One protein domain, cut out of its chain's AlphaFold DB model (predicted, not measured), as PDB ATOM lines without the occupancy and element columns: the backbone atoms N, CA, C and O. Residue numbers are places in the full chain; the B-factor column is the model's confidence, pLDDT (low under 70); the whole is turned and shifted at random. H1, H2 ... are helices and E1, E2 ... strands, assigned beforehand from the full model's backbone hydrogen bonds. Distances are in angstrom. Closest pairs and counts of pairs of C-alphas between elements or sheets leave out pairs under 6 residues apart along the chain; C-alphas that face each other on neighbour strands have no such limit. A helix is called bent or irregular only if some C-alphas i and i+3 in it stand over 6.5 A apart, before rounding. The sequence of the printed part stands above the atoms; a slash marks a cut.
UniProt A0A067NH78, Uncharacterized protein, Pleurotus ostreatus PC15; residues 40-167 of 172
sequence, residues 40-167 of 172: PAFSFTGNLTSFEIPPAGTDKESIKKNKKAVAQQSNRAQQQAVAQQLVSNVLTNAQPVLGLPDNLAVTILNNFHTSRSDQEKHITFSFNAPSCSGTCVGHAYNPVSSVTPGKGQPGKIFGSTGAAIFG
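What this domain is: This is residues 40 to 167 of the 172 residues of an uncharacterized protein of Pleurotus ostreatus PC15 (UniProt A0A067NH78). A long helix, H1, packs with its later part, residues 80 to 98, over one face of a strongly twisted six-stranded sheet, while its earlier part reaches far beyond the sheet as an arm. Residues 45 to 59 run out from E1 to the far end of that arm, and H1 leads back. The 128 printed residues hold E1, H1, E2, E3, E4, E5 and E6 in that order; the mixed sheet has the order E1, E2, E3, E4, E5, E6, and the class is mixed, helices and strands. The whole is loose, with a radius of gyration of the C-alphas of 17.5 A, and elongated, spanning 57 by 30 by 22 A.

Where its parts are: E1 is residues 41 to 44, from C-alpha 41 at (212.957, 319.572, 179.111), 10.5 A long. H1, residues 60 to 98, begins at (243.665, 318.732, 151.939) and measures 55.0 A. It has a kink of 27 degrees near residue 92 and is irregular, but only just: C-alphas 93 and 96 are 6.9 A apart. E2 is residues 105 to 108, 10.1 A; E3 122 to 129, 21.0 A; E4 134 to 141, 22.9 A; E5 155 to 158, 10.2 A; E6 164 to 166, 5.7 A, ending at (194.867, 317.420, 169.908).

How they stand to each other: E1 and E2 are parallel, with N 43 and O 106 2.8 A apart; with H1 they form a strand-helix-strand unit, two parallel neighbours with a helix between, its crossover left-handed. E2 to E6 form a meander, each strand the antiparallel neighbour of the one before: N 107 and O 126 are 2.8 A apart, N 125 and O 138 2.9 A, N 139 and O 156 2.8 A, N 157 and O 166 3.0 A. H1 is on the sheet, giving two layers, a helix on one face of a sheet; its closest C-alphas to E4 are Val 87 and Ala 140, 5.5 A. In H1, 33 of 35 O i to N i+4 pairs are within hydrogen-bond range.

The domain as a whole: The C-alphas farthest apart are those of Asp 59 and Val 97, 57.7 A. The printed part has no cut. The links E1 to H1, E2 to E3 and E4 to E5 are long. Residues 46 to 51 have pLDDT under 70.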
ATOM      1  N   PRO A  40     209.282 322.719 178.890       89.19
ATOM      2  CA  PRO A  40     209.646 321.367 178.507       89.19
ATOM      3  C   PRO A  40     211.165 321.171 178.577       89.19
ATOM      4  O   PRO A  40     211.943 321.984 178.078       89.19
ATOM      5  N   ALA A  41     211.585 320.049 179.152       93.19
ATOM      6  CA  ALA A  41     212.957 319.572 179.111       93.19
ATOM      7  C   ALA A  41     213.133 318.665 177.887       93.19
ATOM      8  O   ALA A  41     212.532 317.593 177.806       93.19
ATOM      9  N   PHE A  42     213.953 319.097 176.930       92.38
ATOM     10  CA  PHE A  42     214.134 318.394 175.663       92.38
ATOM     11  C   PHE A  42     215.334 317.449 175.669       92.38
ATOM     12  O   PHE A  42     216.438 317.813 176.071       92.38
ATOM     13  N   SER A  43     215.130 316.263 175.107       92.94
ATOM     14  CA  SER A  43     216.178 315.326 174.707       92.94
ATOM     15  C   SER A  43     215.987 314.905 173.246       92.94
ATOM     16  O   SER A  43     214.922 315.116 172.664       92.94
ATOM     17  N   PHE A  44     217.022 314.321 172.637       90.25
ATOM     18  CA  PHE A  44     217.001 313.870 171.243       90.25
ATOM     19  C   PHE A  44     217.534 312.445 171.141       90.25
ATOM     20  O   PHE A  44     218.614 312.163 171.660       90.25
ATOM     21  N   THR A  45     216.851 311.575 170.392       84.62
ATOM     22  CA  THR A  45     217.300 310.187 170.154       84.62
ATOM     23  C   THR A  45     218.634 310.114 169.389       84.62
ATOM     24  O   THR A  45     219.341 309.116 169.462       84.62
ATOM     25  N   GLY A  46     219.036 311.192 168.708       68.25
ATOM     26  CA  GLY A  46     220.371 311.361 168.130       68.25
ATOM     27  C   GLY A  46     220.992 312.690 168.552       68.25
ATOM     28  O   GLY A  46     221.002 313.642 167.763       68.25
ATOM     29  N   ASN A  47     221.444 312.771 169.803       64.44
ATOM     30  CA  ASN A  47     222.053 313.965 170.390       64.44
ATOM     31  C   ASN A  47     223.321 314.404 169.619       64.44
ATOM     32  O   ASN A  47     224.022 313.579 169.039       64.44
ATOM     33  N   LEU A  48     223.633 315.704 169.618       61.03
ATOM     34  CA  LEU A  48     224.844 316.267 168.999       61.03
ATOM     35  C   LEU A  48     226.129 315.656 169.560       61.03
ATOM     36  O   LEU A  48     227.126 315.584 168.851       61.03
ATOM     37  N   THR A  49     226.093 315.184 170.807       58.84
ATOM     38  CA  THR A  49     227.221 314.514 171.465       58.84
ATOM     39  C   THR A  49     227.617 313.196 170.800       58.84
ATOM     40  O   THR A  49     228.722 312.722 171.029       58.84
ATOM     41  N   SER A  50     226.763 312.614 169.952       60.22
ATOM     42  CA  SER A  50     227.094 311.407 169.188       60.22
ATOM     43  C   SER A  50     227.867 311.698 167.892       60.22
ATOM     44  O   SER A  50     228.094 310.777 167.110       60.22
ATOM     45  N   PHE A  51     228.196 312.964 167.602       62.78
ATOM     46  CA  PHE A  51     228.921 313.380 166.400       62.78
ATOM     47  C   PHE A  51     230.342 313.817 166.772       62.78
ATOM     48  O   PHE A  51     230.553 314.904 167.303       62.78
ATOM     49  N   GLU A  52     231.322 312.965 166.485       71.31
ATOM     50  CA  GLU A  52     232.732 313.284 166.697       71.31
ATOM     51  C   GLU A  52     233.270 314.090 165.505       71.31
ATOM     52  O   GLU A  52     233.208 313.645 164.353       71.31
ATOM     53  N   ILE A  53     233.791 315.295 165.763       74.75
ATOM     54  CA  ILE A  53     234.557 316.028 164.751       74.75
ATOM     55  C   ILE A  53     235.946 315.380 164.686       74.75
ATOM     56  O   ILE A  53     236.668 315.423 165.683       74.75
ATOM     57  N   PRO A  54     236.364 314.821 163.537       72.81
ATOM     58  CA  PRO A  54     237.700 314.259 163.414       72.81
ATOM     59  C   PRO A  54     238.761 315.350 163.624       72.81
ATOM     60  O   PRO A  54     238.541 316.497 163.204       72.81
ATOM     61  N   PRO A  55     239.918 315.015 164.219       75.88
ATOM     62  CA  PRO A  55     240.987 315.976 164.463       75.88
ATOM     63  C   PRO A  55     241.407 316.669 163.163       75.88
ATOM     64  O   PRO A  55     241.389 316.078 162.080       75.88
ATOM     65  N   ALA A  56     241.753 317.952 163.265       75.00
ATOM     66  CA  ALA A  56     242.182 318.734 162.115       75.00
ATOM     67  C   ALA A  56     243.540 318.212 161.613       75.00
ATOM     68  O   ALA A  56     244.569 318.428 162.248       75.00
ATOM     69  N   GLY A  57     243.534 317.503 160.483       80.50
ATOM     70  CA  GLY A  57     244.754 317.149 159.756       80.50
ATOM     71  C   GLY A  57     245.263 318.311 158.902       80.50
ATOM     72  O   GLY A  57     244.540 319.274 158.643       80.50
ATOM     73  N   THR A  58     246.514 318.220 158.454       83.38
ATOM     74  CA  THR A  58     247.169 319.244 157.621       83.38
ATOM     75  C   THR A  58     247.019 318.987 156.122       83.38
ATOM     76  O   THR A  58     247.230 319.896 155.317       83.38
ATOM     77  N   ASP A  59     246.634 317.774 155.723       91.25
ATOM     78  CA  ASP A  59     246.377 317.438 154.329       91.25
ATOM     79  C   ASP A  59     245.002 317.952 153.861       91.25
ATOM     80  O   ASP A  59     244.065 318.171 154.638       91.25
ATOM     81  N   LYS A  60     244.874 318.154 152.546       87.00
ATOM     82  CA  LYS A  60     243.665 318.732 151.939       87.00
ATOM     83  C   LYS A  60     242.406 317.897 152.205       87.00
ATOM     84  O   LYS A  60     241.322 318.476 152.314       87.00
ATOM     85  N   GLU A  61     242.519 316.573 152.291       87.00
ATOM     86  CA  GLU A  61     241.371 315.686 152.496       87.00
ATOM     87  C   GLU A  61     240.872 315.762 153.937       87.00
ATOM     88  O   GLU A  61     239.670 315.940 154.162       87.00
ATOM     89  N   SER A  62     241.787 315.743 154.906       85.62
ATOM     90  CA  SER A  62     241.482 315.922 156.325       85.62
ATOM     91  C   SER A  62     240.860 317.286 156.610       85.62
ATOM     92  O   SER A  62     239.835 317.359 157.294       85.62
ATOM     93  N   ILE A  63     241.387 318.366 156.018       86.62
ATOM     94  CA  ILE A  63     240.797 319.710 156.136       86.62
ATOM     95  C   ILE A  63     239.365 319.722 155.581       86.62
ATOM     96  O   ILE A  63     238.452 320.268 156.207       86.62
ATOM     97  N   LYS A  64     239.134 319.105 154.414       88.06
ATOM     98  CA  LYS A  64     237.799 319.027 153.797       88.06
ATOM     99  C   LYS A  64     236.828 318.206 154.651       88.06
ATOM    100  O   LYS A  64     235.677 318.616 154.821       88.06
ATOM    101  N   LYS A  65     237.277 317.074 155.203       86.44
ATOM    102  CA  LYS A  65     236.479 316.201 156.078       86.44
ATOM    103  C   LYS A  65     236.094 316.913 157.374       86.44
ATOM    104  O   LYS A  65     234.921 316.892 157.739       86.44
ATOM    105  N   ASN A  66     237.043 317.595 158.013       88.00
ATOM    106  CA  ASN A  66     236.799 318.376 159.224       88.00
ATOM    107  C   ASN A  66     235.791 319.511 158.966       88.00
ATOM    108  O   ASN A  66     234.768 319.579 159.644       88.00
ATOM    109  N   LYS A  67     235.987 320.320 157.912       87.31
ATOM    110  CA  LYS A  67     235.030 321.380 157.532       87.31
ATOM    111  C   LYS A  67     233.617 320.842 157.304       87.31
ATOM    112  O   LYS A  67     232.645 321.453 157.745       87.31
ATOM    113  N   LYS A  68     233.491 319.691 156.632       87.50
ATOM    114  CA  LYS A  68     232.195 319.037 156.408       87.50
ATOM    115  C   LYS A  68     231.550 318.598 157.726       87.50
ATOM    116  O   LYS A  68     230.358 318.833 157.900       87.50
ATOM    117  N   ALA A  69     232.317 318.006 158.640       86.19
ATOM    118  CA  ALA A  69     231.821 317.579 159.948       86.19
ATOM    119  C   ALA A  69     231.332 318.771 160.791       86.19
ATOM    120  O   ALA A  69     230.220 318.730 161.314       86.19
ATOM    121  N   VAL A  70     232.097 319.868 160.834       86.62
ATOM    122  CA  VAL A  70     231.708 321.107 161.534       86.62
ATOM    123  C   VAL A  70     230.416 321.693 160.954       86.62
ATOM    124  O   VAL A  70     229.488 322.014 161.696       86.62
ATOM    125  N   ALA A  71     230.312 321.784 159.624       87.44
ATOM    126  CA  ALA A  71     229.101 322.275 158.968       87.44
ATOM    127  C   ALA A  71     227.885 321.372 159.250       87.44
ATOM    128  O   ALA A  71     226.792 321.865 159.521       87.44
ATOM    129  N   GLN A  72     228.065 320.048 159.233       85.31
ATOM    130  CA  GLN A  72     227.006 319.093 159.568       85.31
ATOM    131  C   GLN A  72     226.535 319.234 161.018       85.31
ATOM    132  O   GLN A  72     225.328 319.234 161.261       85.31
ATOM    133  N   GLN A  73     227.457 319.400 161.969       85.25
ATOM    134  CA  GLN A  73     227.115 319.619 163.371       85.25
ATOM    135  C   GLN A  73     226.356 320.936 163.568       85.25
ATOM    136  O   GLN A  73     225.330 320.946 164.244       85.25
ATOM    137  N   SER A  74     226.811 322.021 162.934       86.31
ATOM    138  CA  SER A  74     226.128 323.319 162.983       86.31
ATOM    139  C   SER A  74     224.704 323.233 162.419       86.31
ATOM    140  O   SER A  74     223.750 323.636 163.086       86.31
ATOM    141  N   ASN A  75     224.531 322.605 161.251       86.19
ATOM    142  CA  ASN A  75     223.213 322.389 160.648       86.19
ATOM    143  C   ASN A  75     222.295 321.558 161.553       86.19
ATOM    144  O   ASN A  75     221.109 321.857 161.681       86.19
ATOM    145  N   ARG A  76     222.827 320.520 162.209       84.00
ATOM    146  CA  ARG A  76     222.052 319.687 163.134       84.00
ATOM    147  C   ARG A  76     221.647 320.458 164.389       84.00
ATOM    148  O   ARG A  76     220.507 320.327 164.819       84.00
ATOM    149  N   ALA A  77     222.529 321.293 164.939       86.44
ATOM    150  CA  ALA A  77     222.208 322.147 166.080       86.44
ATOM    151  C   ALA A  77     221.083 323.140 165.745       86.44
ATOM    152  O   ALA A  77     220.140 323.293 166.518       86.44
ATOM    153  N   GLN A  78     221.125 323.743 164.554       87.94
ATOM    154  CA  GLN A  78     220.043 324.602 164.068       87.94
ATOM    155  C   GLN A  78     218.725 323.831 163.923       87.94
ATOM    156  O   GLN A  78     217.688 324.292 164.392       87.94
ATOM    157  N   GLN A  79     218.750 322.632 163.330       87.62
ATOM    158  CA  GLN A  79     217.555 321.787 163.209       87.62
ATOM    159  C   GLN A  79     216.960 321.424 164.573       87.62
ATOM    160  O   GLN A  79     215.743 321.459 164.728       87.62
ATOM    161  N   GLN A  80     217.802 321.116 165.561       90.12
ATOM    162  CA  GLN A  80     217.368 320.829 166.927       90.12
ATOM    163  C   GLN A  80     216.738 322.048 167.610       90.12
ATOM    164  O   GLN A  80     215.700 321.901 168.250       90.12
ATOM    165  N   ALA A  81     217.295 323.248 167.427       90.50
ATOM    166  CA  ALA A  81     216.712 324.479 167.963       90.50
ATOM    167  C   ALA A  81     215.324 324.767 167.357       90.50
ATOM    168  O   ALA A  81     214.368 325.035 168.084       90.50
ATOM    169  N   VAL A  82     215.181 324.632 166.032       91.38
ATOM    170  CA  VAL A  82     213.876 324.778 165.360       91.38
ATOM    171  C   VAL A  82     212.897 323.702 165.841       91.38
ATOM    172  O   VAL A  82     211.725 323.993 166.077       91.38
ATOM    173  N   ALA A  83     213.365 322.467 166.032       93.12
ATOM    174  CA  ALA A  83     212.541 321.385 166.553       93.12
ATOM    175  C   ALA A  83     211.992 321.700 167.948       93.12
ATOM    176  O   ALA A  83     210.789 321.583 168.169       93.12
ATOM    177  N   GLN A  84     212.846 322.162 168.864       93.69
ATOM    178  CA  GLN A  84     212.429 322.581 170.204       93.69
ATOM    179  C   GLN A  84     211.379 323.685 170.143       93.69
ATOM    180  O   GLN A  84     210.364 323.597 170.830       93.69
ATOM    181  N   GLN A  85     211.582 324.697 169.296       94.44
ATOM    182  CA  GLN A  85     210.634 325.798 169.143       94.44
ATOM    183  C   GLN A  85     209.253 325.314 168.681       94.44
ATOM    184  O   GLN A  85     208.239 325.688 169.269       94.44
ATOM    185  N   LEU A  86     209.196 324.466 167.652       95.44
ATOM    186  CA  LEU A  86     207.928 323.962 167.126       95.44
ATOM    187  C   LEU A  86     207.228 323.031 168.112       95.44
ATOM    188  O   LEU A  86     206.026 323.165 168.322       95.44
ATOM    189  N   VAL A  87     207.969 322.127 168.756       96.56
ATOM    190  CA  VAL A  87     207.394 321.239 169.771       96.56
ATOM    191  C   VAL A  87     206.889 322.048 170.964       96.56
ATOM    192  O   VAL A  87     205.785 321.796 171.439       96.56
ATOM    193  N   SER A  88     207.625 323.077 171.395       95.38
ATOM    194  CA  SER A  88     207.169 323.997 172.445       95.38
ATOM    195  C   SER A  88     205.876 324.697 172.034       95.38
ATOM    196  O   SER A  88     204.943 324.763 172.822       95.38
ATOM    197  N   ASN A  89     205.774 325.158 170.783       95.00
ATOM    198  CA  ASN A  89     204.550 325.768 170.270       95.00
ATOM    199  C   ASN A  89     203.361 324.790 170.315       95.00
ATOM    200  O   ASN A  89     202.286 325.156 170.786       95.00
ATOM    201  N   VAL A  90     203.550 323.537 169.888       96.81
ATOM    202  CA  VAL A  90     202.502 322.504 169.976       96.81
ATOM    203  C   VAL A  90     202.086 322.265 171.425       96.81
ATOM    204  O   VAL A  90     200.896 322.316 171.724       96.81
ATOM    205  N   LEU A  91     203.046 322.059 172.331       96.44
ATOM    206  CA  LEU A  91     202.775 321.796 173.746       96.44
ATOM    207  C   LEU A  91     202.070 322.973 174.426       96.44
ATOM    208  O   LEU A  91     201.107 322.752 175.150       96.44
ATOM    209  N   THR A  92     202.475 324.210 174.139       94.19
ATOM    210  CA  THR A  92     201.819 325.417 174.660       94.19
ATOM    211  C   THR A  92     200.375 325.539 174.170       94.19
ATOM    212  O   THR A  92     199.494 325.864 174.960       94.19
ATOM    213  N   ASN A  93     200.096 325.242 172.895       92.88
ATOM    214  CA  ASN A  93     198.719 325.266 172.379       92.88
ATOM    215  C   ASN A  93     197.878 324.093 172.915       92.88
ATOM    216  O   ASN A  93     196.670 324.235 173.098       92.88
ATOM    217  N   ALA A  94     198.500 322.943 173.177       94.88
ATOM    218  CA  ALA A  94     197.829 321.768 173.719       94.88
ATOM    219  C   ALA A  94     197.604 321.844 175.236       94.88
ATOM    220  O   ALA A  94     196.678 321.209 175.738       94.88
ATOM    221  N   GLN A  95     198.411 322.622 175.962       93.69
ATOM    222  CA  GLN A  95     198.362 322.759 177.419       93.69
ATOM    223  C   GLN A  95     196.947 323.027 177.961       93.69
ATOM    224  O   GLN A  95     196.512 322.236 178.803       93.69
ATOM    225  N   PRO A  96     196.189 324.035 177.479       90.56
ATOM    226  CA  PRO A  96     194.862 324.326 178.024       90.56
ATOM    227  C   PRO A  96     193.819 323.261 177.670       90.56
ATOM    228  O   PRO A  96     192.820 323.128 178.370       90.56
ATOM    229  N   VAL A  97     194.035 322.499 176.593       92.19
ATOM    230  CA  VAL A  97     193.095 321.473 176.115       92.19
ATOM    231  C   VAL A  97     193.317 320.143 176.832       92.19
ATOM    232  O   VAL A  97     192.362 319.464 177.193       92.19
ATOM    233  N   LEU A  98     194.580 319.767 177.033       93.12
ATOM    234  CA  LEU A  98     194.969 318.462 177.568       93.12
ATOM    235  C   LEU A  98     195.345 318.497 179.054       93.12
ATOM    236  O   LEU A  98     195.643 317.445 179.616       93.12
ATOM    237  N   GLY A  99     195.381 319.678 179.681       91.50
ATOM    238  CA  GLY A  99     195.802 319.834 181.074       91.50
ATOM    239  C   GLY A  99     197.245 319.378 181.299       91.50
ATOM    240  O   GLY A  99     197.533 318.701 182.286       91.50
ATOM    241  N   LEU A 100     198.138 319.686 180.352       91.19
ATOM    242  CA  LEU A 100     199.525 319.226 180.412       91.19
ATOM    243  C   LEU A 100     200.245 319.791 181.649       91.19
ATOM    244  O   LEU A 100     200.024 320.957 181.999       91.19
ATOM    245  N   PRO A 101     201.112 318.996 182.303       87.44
ATOM    246  CA  PRO A 101     201.931 319.485 183.403       87.44
ATOM    247  C   PRO A 101     202.979 320.487 182.901       87.44
ATOM    248  O   PRO A 101     203.422 320.420 181.756       87.44
ATOM    249  N   ASP A 102     203.412 321.388 183.783       84.25
ATOM    250  CA  ASP A 102     204.349 322.471 183.428       84.25
ATOM    251  C   ASP A 102     205.731 321.950 183.056       84.25
ATOM    252  O   ASP A 102     206.387 322.474 182.159       84.25
ATOM    253  N   ASN A 103     206.153 320.889 183.740       86.56
ATOM    254  CA  ASN A 103     207.428 320.235 183.523       86.56
ATOM    255  C   ASN A 103     207.193 318.936 182.762       86.56
ATOM    256  O   ASN A 103     206.774 317.927 183.333       86.56
ATOM    257  N   LEU A 104     207.479 318.971 181.464       92.50
ATOM    258  CA  LEU A 104     207.414 317.808 180.589       92.50
ATOM    259  C   LEU A 104     208.813 317.390 180.163       92.50
ATOM    260  O   LEU A 104     209.545 318.176 179.569       92.50
ATOM    261  N   ALA A 105     209.155 316.126 180.403       94.88
ATOM    262  CA  ALA A 105     210.289 315.496 179.741       94.88
ATOM    263  C   ALA A 105     209.860 315.081 178.330       94.88
ATOM    264  O   ALA A 105     209.008 314.205 178.158       94.88
ATOM    265  N   VAL A 106     210.439 315.730 177.323       96.50
ATOM    266  CA  VAL A 106     210.089 315.551 175.914       96.50
ATOM    267  C   VAL A 106     211.281 314.970 175.171       96.50
ATOM    268  O   VAL A 106     212.392 315.497 175.227       96.50
ATOM    269  N   THR A 107     211.053 313.884 174.440       96.19
ATOM    270  CA  THR A 107     212.054 313.284 173.555       96.19
ATOM    271  C   THR A 107     211.680 313.575 172.114       96.19
ATOM    272  O   THR A 107     210.620 313.166 171.654       96.19
ATOM    273  N   ILE A 108     212.542 314.275 171.388       94.94
ATOM    274  CA  ILE A 108     212.407 314.478 169.947       94.94
ATOM    275  C   ILE A 108     213.045 313.277 169.243       94.94
ATOM    276  O   ILE A 108     214.249 313.029 169.367       94.94
ATOM    277  N   LEU A 109     212.215 312.511 168.537       91.62
ATOM    278  CA  LEU A 109     212.568 311.186 168.025       91.62
ATOM    279  C   LEU A 109     213.298 311.251 166.684       91.62
ATOM    280  O   LEU A 109     214.130 310.396 166.382       91.62
ATOM    281  N   ASN A 110     212.997 312.256 165.866       83.06
ATOM    282  CA  ASN A 110     213.539 312.373 164.519       83.06
ATOM    283  C   ASN A 110     213.701 313.831 164.074       83.06
ATOM    284  O   ASN A 110     213.267 314.778 164.726       83.06
ATOM    285  N   ASN A 111     214.375 313.986 162.936       80.69
ATOM    286  CA  ASN A 111     214.418 315.247 162.209       80.69
ATOM    287  C   ASN A 111     213.136 315.415 161.377       80.69
ATOM    288  O   ASN A 111     212.344 314.482 161.227       80.69
ATOM    289  N   PHE A 112     212.966 316.593 160.776       83.56
ATOM    290  CA  PHE A 112     211.863 316.849 159.852       83.56
ATOM    291  C   PHE A 112     211.783 315.807 158.737       83.56
ATOM    292  O   PHE A 112     212.734 315.635 157.971       83.56
ATOM    293  N   HIS A 113     210.623 315.184 158.602       85.38
ATOM    294  CA  HIS A 113     210.330 314.197 157.573       85.38
ATOM    295  C   HIS A 113     208.835 314.234 157.242       85.38
ATOM    296  O   HIS A 113     208.050 314.913 157.901       85.38
ATOM    297  N   THR A 114     208.456 313.531 156.187       88.44
ATOM    298  CA  THR A 114     207.068 313.153 155.921       88.44
ATOM    299  C   THR A 114     206.962 311.647 156.116       88.44
ATOM    300  O   THR A 114     207.950 310.919 155.987       88.44
ATOM    301  N   SER A 115     205.774 311.160 156.445       84.56
ATOM    302  CA  SER A 115     205.509 309.732 156.581       84.56
ATOM    303  C   SER A 115     204.325 309.334 155.708       84.56
ATOM    304  O   SER A 115     203.581 310.169 155.193       84.56
ATOM    305  N   ARG A 116     204.134 308.028 155.512       85.50
ATOM    306  CA  ARG A 116     202.992 307.526 154.740       85.50
ATOM    307  C   ARG A 116     201.652 307.897 155.388       85.50
ATOM    308  O   ARG A 116     200.680 308.116 154.675       85.50
ATOM    309  N   SER A 117     201.612 307.935 156.718       83.69
ATOM    310  CA  SER A 117     200.428 308.261 157.519       83.69
ATOM    311  C   SER A 117     200.238 309.760 157.754       83.69
ATOM    312  O   SER A 117     199.148 310.167 158.136       83.69
ATOM    313  N   ASP A 118     201.272 310.574 157.539       85.94
ATOM    314  CA  ASP A 118     201.220 312.027 157.678       85.94
ATOM    315  C   ASP A 118     202.143 312.673 156.634       85.94
ATOM    316  O   ASP A 118     203.372 312.686 156.765       85.94
ATOM    317  N   GLN A 119     201.528 313.155 155.553       91.00
ATOM    318  CA  GLN A 119     202.239 313.737 154.416       91.00
ATOM    319  C   GLN A 119     202.700 315.175 154.671       91.00
ATOM    320  O   GLN A 119     203.414 315.742 153.843       91.00
ATOM    321  N   GLU A 120     202.326 315.772 155.803       93.81
ATOM    322  CA  GLU A 120     202.819 317.088 156.184       93.81
ATOM    323  C   GLU A 120     204.226 316.949 156.756       93.81
ATOM    324  O   GLU A 120     204.553 315.972 157.424       93.81
ATOM    325  N   LYS A 121     205.111 317.905 156.481       94.12
ATOM    326  CA  LYS A 121     206.478 317.847 157.003       94.12
ATOM    327  C   LYS A 121     206.450 318.095 158.510       94.12
ATOM    328  O   LYS A 121     206.081 319.185 158.946       94.12
ATOM    329  N   HIS A 122     206.878 317.113 159.296       94.56
ATOM    330  CA  HIS A 122     206.816 317.169 160.751       94.56
ATOM    331  C   HIS A 122     208.044 316.583 161.436       94.56
ATOM    332  O   HIS A 122     208.848 315.854 160.852       94.56
ATOM    333  N   ILE A 123     208.165 316.922 162.713       94.81
ATOM    334  CA  ILE A 123     209.000 316.228 163.687       94.81
ATOM    335  C   ILE A 123     208.094 315.399 164.580       94.81
ATOM    336  O   ILE A 123     207.071 315.890 165.049       94.81
ATOM    337  N   THR A 124     208.510 314.177 164.870       95.44
ATOM    338  CA  THR A 124     207.895 313.331 165.883       95.44
ATOM    339  C   THR A 124     208.583 313.552 167.224       95.44
ATOM    340  O   THR A 124     209.812 313.523 167.335       95.44
ATOM    341  N   PHE A 125     207.785 313.734 168.265       96.62
ATOM    342  CA  PHE A 125     208.241 313.806 169.643       96.62
ATOM    343  C   PHE A 125     207.375 312.916 170.533       96.62
ATOM    344  O   PHE A 125     206.254 312.569 170.173       96.62
ATOM    345  N   SER A 126     207.886 312.547 171.698       96.94
ATOM    346  CA  SER A 126     207.148 311.784 172.698       96.94
ATOM    347  C   SER A 126     207.346 312.366 174.086       96.94
ATOM    348  O   SER A 126     208.402 312.913 174.403       96.94
ATOM    349  N   PHE A 127     206.337 312.224 174.929       96.38
ATOM    350  CA  PHE A 127     206.369 312.635 176.329       96.38
ATOM    351  C   PHE A 127     205.344 311.815 177.111       96.38
ATOM    352  O   PHE A 127     204.479 311.181 176.513       96.38
ATOM    353  N   ASN A 128     205.422 311.826 178.438       95.25
ATOM    354  CA  ASN A 128     204.429 311.153 179.273       95.25
ATOM    355  C   ASN A 128     203.444 312.167 179.852       95.25
ATOM    356  O   ASN A 128     203.858 313.195 180.388       95.25
ATOM    357  N   ALA A 129     202.150 311.863 179.769       92.88
ATOM    358  CA  ALA A 129     201.102 312.643 180.412       92.88
ATOM    359  C   ALA A 129     199.864 311.778 180.718       92.88
ATOM    360  O   ALA A 129     199.548 310.853 179.960       92.88
ATOM    361  N   PRO A 130     199.108 312.102 181.785       91.50
ATOM    362  CA  PRO A 130     197.862 311.402 182.107       91.50
ATOM    363  C   PRO A 130     196.826 311.434 180.975       91.50
ATOM    364  O   PRO A 130     196.117 310.452 180.776       91.50
ATOM    365  N   SER A 131     196.784 312.516 180.190       91.19
ATOM    366  CA  SER A 131     195.869 312.692 179.052       91.19
ATOM    367  C   SER A 131     196.044 311.654 177.935       91.19
ATOM    368  O   SER A 131     195.122 311.449 177.151       91.19
ATOM    369  N   CYS A 132     197.187 310.964 177.881       89.56
ATOM    370  CA  CYS A 132     197.461 309.882 176.928       89.56
ATOM    371  C   CYS A 132     197.406 308.485 177.560       89.56
ATOM    372  O   CYS A 132     197.716 307.501 176.883       89.56
ATOM    373  N   SER A 133     197.056 308.391 178.850       88.06
ATOM    374  CA  SER A 133     197.146 307.162 179.652       88.06
ATOM    375  C   SER A 133     198.555 306.550 179.643       88.06
ATOM    376  O   SER A 133     198.716 305.336 179.561       88.06
ATOM    377  N   GLY A 134     199.587 307.400 179.701       89.62
ATOM    378  CA  GLY A 134     200.987 306.989 179.621       89.62
ATOM    379  C   GLY A 134     201.756 307.865 178.641       89.62
ATOM    380  O   GLY A 134     201.923 309.060 178.881       89.62
ATOM    381  N   THR A 135     202.224 307.272 177.545       94.62
ATOM    382  CA  THR A 135     203.031 307.960 176.532       94.62
ATOM    383  C   THR A 135     202.162 308.597 175.454       94.62
ATOM    384  O   THR A 135     201.327 307.945 174.832       94.62
ATOM    385  N   CYS A 136     202.408 309.878 175.216       96.38
ATOM    386  CA  CYS A 136     201.927 310.630 174.073       96.38
ATOM    387  C   CYS A 136     202.962 310.595 172.950       96.38
ATOM    388  O   CYS A 136     204.167 310.704 173.205       96.38
ATOM    389  N   VAL A 137     202.484 310.555 171.710       96.44
ATOM    390  CA  VAL A 137     203.293 310.845 170.520       96.44
ATOM    391  C   VAL A 137     202.742 312.110 169.888       96.44
ATOM    392  O   VAL A 137     201.535 312.269 169.782       96.44
ATOM    393  N   GLY A 138     203.602 313.031 169.482       96.69
ATOM    394  CA  GLY A 138     203.193 314.267 168.841       96.69
ATOM    395  C   GLY A 138     203.930 314.502 167.538       96.69
ATOM    396  O   GLY A 138     205.089 314.118 167.390       96.69
ATOM    397  N   HIS A 139     203.244 315.142 166.599       97.06
ATOM    398  CA  HIS A 139     203.798 315.655 165.356       97.06
ATOM    399  C   HIS A 139     203.812 317.180 165.431       97.06
ATOM    400  O   HIS A 139     202.766 317.789 165.640       97.06
ATOM    401  N   ALA A 140     204.980 317.799 165.275       97.25
ATOM    402  CA  ALA A 140     205.125 319.249 165.171       97.25
ATOM    403  C   ALA A 140     205.390 319.639 163.714       97.25
ATOM    404  O   ALA A 140     206.401 319.224 163.142       97.25
ATOM    405  N   TYR A 141     204.479 320.409 163.118       96.38
ATOM    406  CA  TYR A 141     204.474 320.715 161.688       96.38
ATOM    407  C   TYR A 141     205.370 321.905 161.330       96.38
ATOM    408  O   TYR A 141     205.503 322.864 162.094       96.38
ATOM    409  N   ASN A 142     205.984 321.847 160.146       91.44
ATOM    410  CA  ASN A 142     206.696 322.972 159.542       91.44
ATOM    411  C   ASN A 142     206.502 323.005 158.015       91.44
ATOM    412  O   ASN A 142     207.193 322.259 157.307       91.44
ATOM    413  N   PRO A 143     205.623 323.876 157.486       93.12
ATOM    414  CA  PRO A 143     204.819 324.907 158.174       93.12
ATOM    415  C   PRO A 143     203.654 324.316 158.991       93.12
ATOM    416  O   PRO A 143     203.519 323.103 159.044       93.12
ATOM    417  N   VAL A 144     202.812 325.153 159.622       95.31
ATOM    418  CA  VAL A 144     201.552 324.692 160.256       95.31
ATOM    419  C   VAL A 144     200.699 323.882 159.277       95.31
ATOM    420  O   VAL A 144     200.812 324.062 158.062       95.31
ATOM    421  N   SER A 145     199.827 323.025 159.809       96.06
ATOM    422  CA  SER A 145     199.023 322.125 158.989       96.06
ATOM    423  C   SER A 145     198.188 322.890 157.960       96.06
ATOM    424  O   SER A 145     197.564 323.914 158.245       96.06
ATOM    425  N   SER A 146     198.177 322.380 156.740       95.81
ATOM    426  CA  SER A 146     197.393 322.875 155.608       95.81
ATOM    427  C   SER A 146     196.203 321.969 155.284       95.81
ATOM    428  O   SER A 146     195.333 322.356 154.501       95.81
ATOM    429  N   VAL A 147     196.158 320.783 155.895       93.25
ATOM    430  CA  VAL A 147     195.220 319.705 155.581       93.25
ATOM    431  C   VAL A 147     194.049 319.701 156.558       93.25
ATOM    432  O   VAL A 147     194.228 319.804 157.768       93.25
ATOM    433  N   THR A 148     192.838 319.520 156.031       92.00
ATOM    434  CA  THR A 148     191.639 319.253 156.834       92.00
ATOM    435  C   THR A 148     191.452 317.731 156.975       92.00
ATOM    436  O   THR A 148     191.488 317.025 155.965       92.00
ATOM    437  N   PRO A 149     191.224 317.203 158.190       92.25
ATOM    438  CA  PRO A 149     191.078 317.948 159.434       92.25
ATOM    439  C   PRO A 149     192.426 318.253 160.124       92.25
ATOM    440  O   PRO A 149     193.372 317.455 160.086       92.25
ATOM    441  N   GLY A 150     192.482 319.406 160.795       94.19
ATOM    442  CA  GLY A 150     193.665 319.927 161.486       94.19
ATOM    443  C   GLY A 150     194.266 321.189 160.862       94.19
ATOM    444  O   GLY A 150     195.313 321.646 161.313       94.19
ATOM    445  N   LYS A 151     193.612 321.797 159.869       96.50
ATOM    446  CA  LYS A 151     194.145 322.959 159.154       96.50
ATOM    447  C   LYS A 151     194.437 324.109 160.118       96.50
ATOM    448  O   LYS A 151     193.634 324.425 160.989       96.50
ATOM    449  N   GLY A 152     195.590 324.751 159.965       95.88
ATOM    450  CA  GLY A 152     196.065 325.844 160.813       95.88
ATOM    451  C   GLY A 152     196.635 325.404 162.166       95.88
ATOM    452  O   GLY A 152     197.123 326.252 162.918       95.88
ATOM    453  N   GLN A 153     196.606 324.108 162.495       97.25
ATOM    454  CA  GLN A 153     197.185 323.603 163.738       97.25
ATOM    455  C   GLN A 153     198.716 323.536 163.646       97.25
ATOM    456  O   GLN A 153     199.262 323.151 162.609       97.25
ATOM    457  N   PRO A 154     199.446 323.864 164.728       96.81
ATOM    458  CA  PRO A 154     200.905 323.753 164.750       96.81
ATOM    459  C   PRO A 154     201.394 322.299 164.801       96.81
ATOM    460  O   PRO A 154     202.571 322.035 164.573       96.81
ATOM    461  N   GLY A 155     200.511 321.358 165.132       97.00
ATOM    462  CA  GLY A 155     200.848 319.959 165.339       97.00
ATOM    463  C   GLY A 155     199.641 319.127 165.738       97.00
ATOM    464  O   GLY A 155     198.566 319.668 165.997       97.00
ATOM    465  N   LYS A 156     199.855 317.816 165.835       97.06
ATOM    466  CA  LYS A 156     198.906 316.845 166.393       97.06
ATOM    467  C   LYS A 156     199.538 316.127 167.576       97.06
ATOM    468  O   LYS A 156     200.752 315.935 167.603       97.06
ATOM    469  N   ILE A 157     198.726 315.730 168.551       97.44
ATOM    470  CA  ILE A 157     199.149 314.838 169.640       97.44
ATOM    471  C   ILE A 157     198.216 313.642 169.644       97.44
ATOM    472  O   ILE A 157     197.002 313.795 169.531       97.44
ATOM    473  N   PHE A 158     198.801 312.464 169.786       95.75
ATOM    474  CA  PHE A 158     198.153 311.171 169.772       95.75
ATOM    475  C   PHE A 158     198.312 310.511 171.141       95.75
ATOM    476  O   PHE A 158     199.393 310.545 171.740       95.75
ATOM    477  N   GLY A 159     197.224 309.919 171.631       94.44
ATOM    478  CA  GLY A 159     197.240 309.094 172.835       94.44
ATOM    479  C   GLY A 159     197.828 307.703 172.578       94.44
ATOM    480  O   GLY A 159     198.173 307.352 171.448       94.44
ATOM    481  N   SER A 160     197.876 306.874 173.620       90.06
ATOM    482  CA  SER A 160     198.388 305.493 173.556       90.06
ATOM    483  C   SER A 160     197.664 304.586 172.551       90.06
ATOM    484  O   SER A 160     198.250 303.629 172.054       90.06
ATOM    485  N   THR A 161     196.413 304.895 172.202       89.12
ATOM    486  CA  THR A 161     195.628 304.170 171.186       89.12
ATOM    487  C   THR A 161     195.949 304.588 169.748       89.12
ATOM    488  O   THR A 161     195.392 304.024 168.809       89.12
ATOM    489  N   GLY A 162     196.797 305.602 169.554       87.69
ATOM    490  CA  GLY A 162     197.067 306.215 168.252       87.69
ATOM    491  C   GLY A 162     195.989 307.202 167.788       87.69
ATOM    492  O   GLY A 162     196.151 307.827 166.742       87.69
ATOM    493  N   ALA A 163     194.908 307.385 168.553       91.56
ATOM    494  CA  ALA A 163     193.909 308.408 168.267       91.56
ATOM    495  C   ALA A 163     194.473 309.806 168.549       91.56
ATOM    496  O   ALA A 163     195.116 310.030 169.579       91.56
ATOM    497  N   ALA A 164     194.206 310.751 167.646       94.50
ATOM    498  CA  ALA A 164     194.542 312.148 167.869       94.50
ATOM    499  C   ALA A 164     193.662 312.718 168.992       94.50
ATOM    500  O   ALA A 164     192.442 312.593 168.963       94.50
ATOM    501  N   ILE A 165     194.299 313.328 169.985       95.44
ATOM    502  CA  ILE A 165     193.660 313.981 171.138       95.44
ATOM    503  C   ILE A 165     193.836 315.506 171.103       95.44
ATOM    504  O   ILE A 165     193.224 316.228 171.883       95.44
ATOM    505  N   PHE A 166     194.677 316.003 170.194       96.69
ATOM    506  CA  PHE A 166     194.867 317.420 169.908       96.69
ATOM    507  C   PHE A 166     195.245 317.610 168.436       96.69
ATOM    508  O   PHE A 166     195.957 316.782 167.863       96.69
ATOM    509  N   GLY A 167     194.817 318.731 167.849       95.62
ATOM    510  CA  GLY A 167     195.186 319.137 166.489       95.62
ATOM    511  C   GLY A 167     194.419 318.423 165.370       95.62
ATOM    512  O   GLY A 167     194.741 318.598 164.200       95.62
TER     513      GLY A 167